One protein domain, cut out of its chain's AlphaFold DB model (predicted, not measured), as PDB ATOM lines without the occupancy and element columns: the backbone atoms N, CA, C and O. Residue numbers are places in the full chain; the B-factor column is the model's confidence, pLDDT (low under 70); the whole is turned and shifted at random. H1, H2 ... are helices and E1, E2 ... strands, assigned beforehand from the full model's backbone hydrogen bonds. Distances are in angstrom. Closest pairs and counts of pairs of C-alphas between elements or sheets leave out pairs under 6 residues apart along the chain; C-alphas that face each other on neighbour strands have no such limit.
ATOM      1  N   SER A   7     117.242 136.802 115.875       84.75
ATOM      2  CA  SER A   7     117.547 136.434 114.490       84.75
ATOM      3  C   SER A   7     117.573 134.916 114.288       84.75
ATOM      4  O   SER A   7     117.132 134.433 113.248       84.75
ATOM      5  N   LEU A   8     118.016 134.146 115.293       87.25
ATOM      6  CA  LEU A   8     117.979 132.676 115.237       87.25
ATOM      7  C   LEU A   8     116.549 132.135 115.292       87.25
ATOM      8  O   LEU A   8     116.254 131.120 114.669       87.25
ATOM      9  N   ARG A   9     115.643 132.820 116.000       88.31
ATOM     10  CA  ARG A   9     114.225 132.443 116.029       88.31
ATOM     11  C   ARG A   9     113.606 132.530 114.636       88.31
ATOM     12  O   ARG A   9     113.066 131.534 114.170       88.31
ATOM     13  N   GLY A  10     113.735 133.681 113.973       92.19
ATOM     14  CA  GLY A  10     113.179 133.868 112.629       92.19
ATOM     15  C   GLY A  10     113.791 132.910 111.602       92.19
ATOM     16  O   GLY A  10     113.092 132.394 110.735       92.19
ATOM     17  N   PHE A  11     115.084 132.607 111.738       91.38
ATOM     18  CA  PHE A  11     115.751 131.603 110.914       91.38
ATOM     19  C   PHE A  11     115.175 130.192 111.120       91.38
ATOM     20  O   PHE A  11     114.819 129.534 110.143       91.38
ATOM     21  N   ASN A  12     115.021 129.748 112.372       92.69
ATOM     22  CA  ASN A  12     114.453 128.435 112.685       92.69
ATOM     23  C   ASN A  12     113.004 128.311 112.194       92.69
ATOM     24  O   ASN A  12     112.646 127.289 111.619       92.69
ATOM     25  N   GLU A  13     112.185 129.349 112.382       93.06
ATOM     26  CA  GLU A  13     110.796 129.381 111.900       93.06
ATOM     27  C   GLU A  13     110.725 129.288 110.372       93.06
ATOM     28  O   GLU A  13     109.931 128.517 109.837       93.06
ATOM     29  N   SER A  14     111.598 130.015 109.667       94.38
ATOM     30  CA  SER A  14     111.678 129.959 108.205       94.38
ATOM     31  C   SER A  14     112.041 128.560 107.700       94.38
ATOM     32  O   SER A  14     111.400 128.046 106.780       94.38
ATOM     33  N   ILE A  15     113.023 127.901 108.328       94.75
ATOM     34  CA  ILE A  15     113.409 126.528 107.966       94.75
ATOM     35  C   ILE A  15     112.266 125.552 108.244       94.75
ATOM     36  O   ILE A  15     111.921 124.767 107.365       94.75
ATOM     37  N   LEU A  16     111.647 125.625 109.424       92.75
ATOM     38  CA  LEU A  16     110.533 124.744 109.784       92.75
ATOM     39  C   LEU A  16     109.341 124.889 108.826       92.75
ATOM     40  O   LEU A  16     108.666 123.905 108.548       92.75
ATOM     41  N   ALA A  17     109.096 126.092 108.299       95.00
ATOM     42  CA  ALA A  17     107.999 126.345 107.368       95.00
ATOM     43  C   ALA A  17     108.284 125.920 105.913       95.00
ATOM     44  O   ALA A  17     107.343 125.716 105.149       95.00
ATOM     45  N   SER A  18     109.554 125.840 105.505       95.69
ATOM     46  CA  SER A  18     109.943 125.659 104.094       95.69
ATOM     47  C   SER A  18     110.627 124.328 103.786       95.69
ATOM     48  O   SER A  18     110.736 123.960 102.613       95.69
ATOM     49  N   ALA A  19     111.096 123.603 104.802       94.38
ATOM     50  CA  ALA A  19     111.813 122.356 104.596       94.38
ATOM     51  C   ALA A  19     110.891 121.266 104.012       94.38
ATOM     52  O   ALA A  19     109.821 121.003 104.558       94.38
ATOM     53  N   PRO A  20     111.310 120.565 102.941       93.25
ATOM     54  CA  PRO A  20     110.573 119.424 102.391       93.25
ATOM     55  C   PRO A  20     110.801 118.127 103.192       93.25
ATOM     56  O   PRO A  20     110.484 117.039 102.714       93.25
ATOM     57  N   CYS A  21     111.424 118.221 104.366       90.06
ATOM     58  CA  CYS A  21     111.830 117.104 105.208       90.06
ATOM     59  C   CYS A  21     111.828 117.509 106.686       90.06
ATOM     60  O   CYS A  21     111.712 118.687 107.026       90.06
ATOM     61  N   SER A  22     111.989 116.520 107.558       86.31
ATOM     62  CA  SER A  22     112.021 116.705 109.006       86.31
ATOM     63  C   SER A  22     113.258 117.485 109.455       86.31
ATOM     64  O   SER A  22     114.375 117.260 108.981       86.31
ATOM     65  N   VAL A  23     113.059 118.419 110.387       89.81
ATOM     66  CA  VAL A  23     114.091 119.352 110.859       89.81
ATOM     67  C   VAL A  23     114.412 119.071 112.324       89.81
ATOM     68  O   VAL A  23     113.555 119.194 113.196       89.81
ATOM     69  N   GLY A  24     115.673 118.742 112.609       87.81
ATOM     70  CA  GLY A  24     116.186 118.630 113.974       87.81
ATOM     71  C   GLY A  24     116.805 119.943 114.454       87.81
ATOM     72  O   GLY A  24     117.677 120.494 113.786       87.81
ATOM     73  N   ILE A  25     116.399 120.426 115.633       89.00
ATOM     74  CA  ILE A  25     117.009 121.594 116.285       89.00
ATOM     75  C   ILE A  25     117.808 121.125 117.501       89.00
ATOM     76  O   ILE A  25     117.241 120.641 118.479       89.00
ATOM     77  N   LEU A  26     119.130 121.300 117.456       86.88
ATOM     78  CA  LEU A  26     120.011 121.018 118.585       86.88
ATOM     79  C   LEU A  26     120.128 122.253 119.482       86.88
ATOM     80  O   LEU A  26     120.607 123.300 119.050       86.88
ATOM     81  N   VAL A  27     119.726 122.115 120.744       85.62
ATOM     82  CA  VAL A  27     119.895 123.156 121.760       85.62
ATOM     83  C   VAL A  27     120.965 122.710 122.745       85.62
ATOM     84  O   VAL A  27     120.701 121.909 123.639       85.62
ATOM     85  N   ASP A  28     122.172 123.248 122.594       83.88
ATOM     86  CA  ASP A  28     123.238 123.041 123.568       83.88
ATOM     87  C   ASP A  28     123.014 123.950 124.790       83.88
ATOM     88  O   ASP A  28     122.903 125.172 124.680       83.88
ATOM     89  N   ARG A  29     122.890 123.343 125.974       81.62
ATOM     90  CA  ARG A  29     122.722 124.038 127.264       81.62
ATOM     91  C   ARG A  29     123.917 123.830 128.197       81.62
ATOM     92  O   ARG A  29     123.769 123.955 129.411       81.62
ATOM     93  N   GLY A  30     125.087 123.520 127.647       76.19
ATOM     94  CA  GLY A  30     126.285 123.170 128.413       76.19
ATOM     95  C   GLY A  30     126.635 121.687 128.321       76.19
ATOM     96  O   GLY A  30     127.282 121.150 129.222       76.19
ATOM     97  N   LEU A  31     126.221 121.020 127.241       72.50
ATOM     98  CA  LEU A  31     126.682 119.690 126.878       72.50
ATOM     99  C   LEU A  31     128.150 119.799 126.452       72.50
ATOM    100  O   LEU A  31     128.484 119.889 125.274       72.50
ATOM    101  N   SER A  32     129.058 119.804 127.427       75.00
ATOM    102  CA  SER A  32     130.488 119.758 127.133       75.00
ATOM    103  C   SER A  32     130.783 118.488 126.342       75.00
ATOM    104  O   SER A  32     130.643 117.384 126.867       75.00
ATOM    105  N   ALA A  33     131.217 118.632 125.087       69.19
ATOM    106  CA  ALA A  33     131.569 117.502 124.229       69.19
ATOM    107  C   ALA A  33     132.618 116.583 124.883       69.19
ATOM    108  O   ALA A  33     132.603 115.371 124.677       69.19
ATOM    109  N   ALA A  34     133.498 117.147 125.718       69.25
ATOM    110  CA  ALA A  34     134.453 116.384 126.512       69.25
ATOM    111  C   ALA A  34     133.766 115.589 127.636       69.25
ATOM    112  O   ALA A  34     134.011 114.394 127.766       69.25
ATOM    113  N   ALA A  35     132.867 116.218 128.402       68.75
ATOM    114  CA  ALA A  35     132.124 115.538 129.465       68.75
ATOM    115  C   ALA A  35     131.190 114.455 128.906       68.75
ATOM    116  O   ALA A  35     131.105 113.371 129.472       68.75
ATOM    117  N   ALA A  36     130.555 114.720 127.761       70.81
ATOM    118  CA  ALA A  36     129.759 113.740 127.041       70.81
ATOM    119  C   ALA A  36     130.630 112.546 126.614       70.81
ATOM    120  O   ALA A  36     130.315 111.415 126.947       70.81
ATOM    121  N   ARG A  37     131.786 112.770 125.979       69.94
ATOM    122  CA  ARG A  37     132.684 111.670 125.575       69.94
ATOM    123  C   ARG A  37     133.229 110.839 126.739       69.94
ATOM    124  O   ARG A  37     133.616 109.696 126.520       69.94
ATOM    125  N   MET A  38     133.318 111.417 127.934       76.06
ATOM    126  CA  MET A  38     133.793 110.733 129.141       76.06
ATOM    127  C   MET A  38     132.670 110.056 129.934       76.06
ATOM    128  O   MET A  38     132.960 109.303 130.863       76.06
ATOM    129  N   ALA A  39     131.404 110.323 129.609       79.62
ATOM    130  CA  ALA A  39     130.283 109.719 130.305       79.62
ATOM    131  C   ALA A  39     130.198 108.228 129.959       79.62
ATOM    132  O   ALA A  39     130.128 107.847 128.795       79.62
ATOM    133  N   ALA A  40     130.172 107.376 130.985       83.31
ATOM    134  CA  ALA A  40     129.948 105.942 130.800       83.31
ATOM    135  C   ALA A  40     128.509 105.638 130.343       83.31
ATOM    136  O   ALA A  40     128.273 104.625 129.691       83.31
ATOM    137  N   VAL A  41     127.558 106.513 130.701       89.94
ATOM    138  CA  VAL A  41     126.142 106.410 130.340       89.94
ATOM    139  C   VAL A  41     125.583 107.788 129.976       89.94
ATOM    140  O   VAL A  41     125.799 108.773 130.680       89.94
ATOM    141  N   HIS A  42     124.813 107.834 128.897       89.38
ATOM    142  CA  HIS A  42     124.065 108.966 128.386       89.38
ATOM    143  C   HIS A  42     122.577 108.713 128.560       89.38
ATOM    144  O   HIS A  42     122.019 107.793 127.965       89.38
ATOM    145  N   HIS A  43     121.918 109.560 129.340       91.31
ATOM    146  CA  HIS A  43     120.470 109.511 129.473       91.31
ATOM    147  C   HIS A  43     119.826 110.355 128.377       91.31
ATOM    148  O   HIS A  43     120.027 111.568 128.318       91.31
ATOM    149  N   VAL A  44     119.051 109.705 127.515       92.56
ATOM    150  CA  VAL A  44     118.272 110.342 126.453       92.56
ATOM    151  C   VAL A  44     116.801 110.235 126.828       92.56
ATOM    152  O   VAL A  44     116.344 109.178 127.252       92.56
ATOM    153  N   ALA A  45     116.053 111.325 126.688       95.06
ATOM    154  CA  ALA A  45     114.612 111.336 126.898       95.06
ATOM    155  C   ALA A  45     113.901 111.695 125.591       95.06
ATOM    156  O   ALA A  45     114.270 112.669 124.937       95.06
ATOM    157  N   LEU A  46     112.876 110.924 125.243       96.00
ATOM    158  CA  LEU A  46     111.953 111.208 124.151       96.00
ATOM    159  C   LEU A  46     110.564 111.452 124.739       96.00
ATOM    160  O   LEU A  46     110.062 110.613 125.485       96.00
ATOM    161  N   LEU A  47     109.950 112.580 124.390       95.31
ATOM    162  CA  LEU A  47     108.533 112.824 124.652       95.31
ATOM    163  C   LEU A  47     107.737 112.270 123.468       95.31
ATOM    164  O   LEU A  47     108.030 112.634 122.329       95.31
ATOM    165  N   PHE A  48     106.784 111.380 123.721       95.25
ATOM    166  CA  PHE A  48     106.030 110.674 122.692       95.25
ATOM    167  C   PHE A  48     104.525 110.865 122.902       95.25
ATOM    168  O   PHE A  48     103.914 110.258 123.780       95.25
ATOM    169  N   PHE A  49     103.906 111.675 122.047       95.56
ATOM    170  CA  PHE A  49     102.473 111.975 122.082       95.56
ATOM    171  C   PHE A  49     101.658 111.146 121.066       95.56
ATOM    172  O   PHE A  49     100.431 111.229 121.043       95.56
ATOM    173  N   GLY A  50     102.315 110.314 120.249       93.31
ATOM    174  CA  GLY A  50     101.696 109.424 119.258       93.31
ATOM    175  C   GLY A  50     101.543 110.012 117.848       93.31
ATOM    176  O   GLY A  50     100.963 109.356 116.973       93.31
ATOM    177  N   GLY A  51     102.062 111.215 117.601       94.06
ATOM    178  CA  GLY A  51     102.015 111.886 116.301       94.06
ATOM    179  C   GLY A  51     102.943 111.272 115.238       94.06
ATOM    180  O   GLY A  51     103.768 110.406 115.544       94.06
ATOM    181  N   PRO A  52     102.815 111.688 113.962       89.75
ATOM    182  CA  PRO A  52     103.756 111.320 112.901       89.75
ATOM    183  C   PRO A  52     105.206 111.674 113.246       89.75
ATOM    184  O   PRO A  52     106.074 110.810 113.138       89.75
ATOM    185  N   ASP A  53     105.432 112.887 113.748       89.50
ATOM    186  CA  ASP A  53     106.765 113.379 114.109       89.50
ATOM    187  C   ASP A  53     107.353 112.606 115.295       89.50
ATOM    188  O   ASP A  53     108.533 112.263 115.301       89.50
ATOM    189  N   ASP A  54     106.517 112.227 116.269       92.69
ATOM    190  CA  ASP A  54     106.956 111.438 117.423       92.69
ATOM    191  C   ASP A  54     107.456 110.052 117.011       92.69
ATOM    192  O   ASP A  54     108.389 109.519 117.611       92.69
ATOM    193  N   ARG A  55     106.849 109.446 115.980       93.75
ATOM    194  CA  ARG A  55     107.298 108.151 115.445       93.75
ATOM    195  C   ARG A  55     108.647 108.265 114.751       93.75
ATOM    196  O   ARG A  55     109.468 107.361 114.891       93.75
ATOM    197  N   GLU A  56     108.889 109.359 114.039       92.50
ATOM    198  CA  GLU A  56     110.202 109.626 113.459       92.50
ATOM    199  C   GLU A  56     111.242 109.890 114.557       92.50
ATOM    200  O   GLU A  56     112.310 109.271 114.563       92.50
ATOM    201  N   GLY A  57     110.896 110.701 115.560       93.31
ATOM    202  CA  GLY A  57     111.717 110.916 116.752       93.31
ATOM    203  C   GLY A  57     112.036 109.613 117.492       93.31
ATOM    204  O   GLY A  57     113.178 109.397 117.897       93.31
ATOM    205  N   LEU A  58     111.065 108.702 117.599       95.12
ATOM    206  CA  LEU A  58     111.258 107.373 118.174       95.12
ATOM    207  C   LEU A  58     112.211 106.518 117.343       95.12
ATOM    208  O   LEU A  58     113.086 105.877 117.919       95.12
ATOM    209  N   ALA A  59     112.099 106.532 116.013       94.81
ATOM    210  CA  ALA A  59     113.034 105.821 115.144       94.81
ATOM    211  C   ALA A  59     114.475 106.328 115.330       94.81
ATOM    212  O   ALA A  59     115.410 105.525 115.401       94.81
ATOM    213  N   TYR A  60     114.666 107.641 115.483       93.06
ATOM    214  CA  TYR A  60     115.976 108.217 115.795       93.06
ATOM    215  C   TYR A  60     116.481 107.809 117.178       93.06
ATOM    216  O   TYR A  60     117.609 107.333 117.297       93.06
ATOM    217  N   ALA A  61     115.656 107.958 118.214       94.81
ATOM    218  CA  ALA A  61     116.018 107.590 119.579       94.81
ATOM    219  C   ALA A  61     116.346 106.091 119.699       94.81
ATOM    220  O   ALA A  61     117.282 105.712 120.402       94.81
ATOM    221  N   TRP A  62     115.638 105.242 118.951       95.69
ATOM    222  CA  TRP A  62     115.898 103.807 118.889       95.69
ATOM    223  C   TRP A  62     117.275 103.484 118.298       95.69
ATOM    224  O   TRP A  62     117.979 102.613 118.794       95.69
ATOM    225  N   ARG A  63     117.728 104.231 117.287       95.94
ATOM    226  CA  ARG A  63     119.096 104.075 116.763       95.94
ATOM    227  C   ARG A  63     120.155 104.507 117.778       95.94
ATOM    228  O   ARG A  63     121.262 103.984 117.763       95.94
ATOM    229  N   MET A  64     119.839 105.441 118.678       93.81
ATOM    230  CA  MET A  64     120.788 105.873 119.712       93.81
ATOM    231  C   MET A  64     121.065 104.768 120.736       93.81
ATOM    232  O   MET A  64     122.198 104.666 121.202       93.81
ATOM    233  N   VAL A  65     120.079 103.920 121.057       95.94
ATOM    234  CA  VAL A  65     120.268 102.807 122.011       95.94
ATOM    235  C   VAL A  65     121.102 101.651 121.456       95.94
ATOM    236  O   VAL A  65     121.498 100.774 122.216       95.94
ATOM    237  N   GLU A  66     121.434 101.659 120.161       94.94
ATOM    238  CA  GLU A  66     122.450 100.752 119.604       94.94
ATOM    239  C   GLU A  66     123.838 101.015 120.218       94.94
ATOM    240  O   GLU A  66     124.705 100.142 120.201       94.94
ATOM    241  N   ASN A  67     124.051 102.202 120.803       91.81
ATOM    242  CA  ASN A  67     125.215 102.485 121.626       91.81
ATOM    243  C   ASN A  67     124.993 101.954 123.064       91.81
ATOM    244  O   ASN A  67     124.096 102.445 123.751       91.81
ATOM    245  N   PRO A  68     125.835 101.027 123.572       90.62
ATOM    246  CA  PRO A  68     125.676 100.436 124.908       90.62
ATOM    247  C   PRO A  68     125.710 101.444 126.061       90.62
ATOM    248  O   PRO A  68     125.218 101.159 127.151       90.62
ATOM    249  N   GLY A  69     126.306 102.617 125.836       92.25
ATOM    250  CA  GLY A  69     126.345 103.714 126.791       92.25
ATOM    251  C   GLY A  69     125.105 104.604 126.746       92.25
ATOM    252  O   GLY A  69     125.150 105.676 127.325       92.25
ATOM    253  N   VAL A  70     124.019 104.247 126.056       93.81
ATOM    254  CA  VAL A  70     122.803 105.071 125.975       93.81
ATOM    255  C   VAL A  70     121.652 104.417 126.733       93.81
ATOM    256  O   VAL A  70     121.284 103.271 126.500       93.81
ATOM    257  N   CYS A  71     121.033 105.189 127.622       95.38
ATOM    258  CA  CYS A  71     119.816 104.835 128.335       95.38
ATOM    259  C   CYS A  71     118.678 105.741 127.852       95.38
ATOM    260  O   CYS A  71     118.643 106.931 128.177       95.38
ATOM    261  N   LEU A  72     117.752 105.186 127.068       96.44
ATOM    262  CA  LEU A  72     116.591 105.908 126.553       96.44
ATOM    263  C   LEU A  72     115.397 105.791 127.505       96.44
ATOM    264  O   LEU A  72     115.001 104.697 127.896       96.44
ATOM    265  N   THR A  73     114.784 106.926 127.829       97.56
ATOM    266  CA  THR A  73     113.487 107.022 128.506       97.56
ATOM    267  C   THR A  73     112.457 107.593 127.541       97.56
ATOM    268  O   THR A  73     112.690 108.643 126.951       97.56
ATOM    269  N   ILE A  74     111.305 106.939 127.414       96.19
ATOM    270  CA  ILE A  74     110.168 107.433 126.625       96.19
ATOM    271  C   ILE A  74     109.095 107.911 127.611       96.19
ATOM    272  O   ILE A  74     108.813 107.206 128.585       96.19
ATOM    273  N   ARG A  75     108.560 109.118 127.412       92.62
ATOM    274  CA  ARG A  75     107.560 109.759 128.279       92.62
ATOM    275  C   ARG A  75     106.324 110.182 127.517       92.62
ATOM    276  O   ARG A  75     106.492 110.613 126.359       92.62
TER     277      ARG A  75
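Overview. This is residues 7 to 75 of the 75 residues of an uncharacterized protein of Oryza rufipogon (UniProt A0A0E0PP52). A small two-stranded parallel sheet, E1 and E2, has the helix H3 running back over one face; from this head the chain makes a loose, open frame, with the short helix H2 near one end of E1 and a long loop, residues 19 to 32, leading to a separate helix H1. Residues 26 to 38, of which 33 to 38 belong to H2, stick out free of the rest. The 69 printed residues have three named helices and two named strands, in the order H1, H2, E1, H3, E2, and the class is mixed, helices and strands. The whole is loose, with a radius of gyration of the C-alphas of 14.5 A and spans of 38 by 29 by 19 A.

Arrangement. The sheet has two strands, E1, residues 42 to 46, and E2, residues 70 to 74, parallel at 22 degrees between their directions. The C-alphas of 44 and 72 face each other at 4.7 A; N 44 and O 71, at 2.9 A, and N 73 and O 44, at 2.8 A, are within hydrogen-bond range. H3, residues 52 to 64, comes between them in the chain, and E1, H3 and E2 form a strand-helix-strand unit, two parallel neighbour strands with a helix between, whose crossover is right-handed. The closest C-alphas of H3 and E2 are those of Met 64 and Val 70, 6.6 A; those of E1 and H3 are Leu 46 and Ala 61, 7.1 A. H2, residues 33 to 38, comes nearest to E1 with the C-alphas of Ala 36 and His 42, 7.6 A, and is apart from H3 and E2. H1, residues 7 to 18, is apart from H2, E1, H3 and E2. In H1, H2 and H3 every O i to N i+4 pair is within hydrogen-bond range.

Along the chain. E1 runs 13.0 A from C-alpha 42 at (124.065, 108.966, 128.386), and E2 runs 12.9 A to C-alpha 74 at (110.168, 107.433, 126.625). H3 is 19.1 A long, from Pro 52 to Met 64. H1 begins at C-alpha 7, (117.547, 136.434, 114.490), and is 16.8 A long. H2, from Ala 33 to Met 38, has six residues.

Size, cuts and confidence. The two C-alphas farthest apart are those of Ser 18 and Ala 40, 38.8 A. The printed part has no cut, and residue 75 is the chain's last. The link from H1 to H2, 14 residues, is long; those from H2 to E1, E1 to H3 and H3 to E2 are tight. The mean pLDDT of the printed part is 89.3, and residues 33 to 35 and residue 37 of the model are under 70.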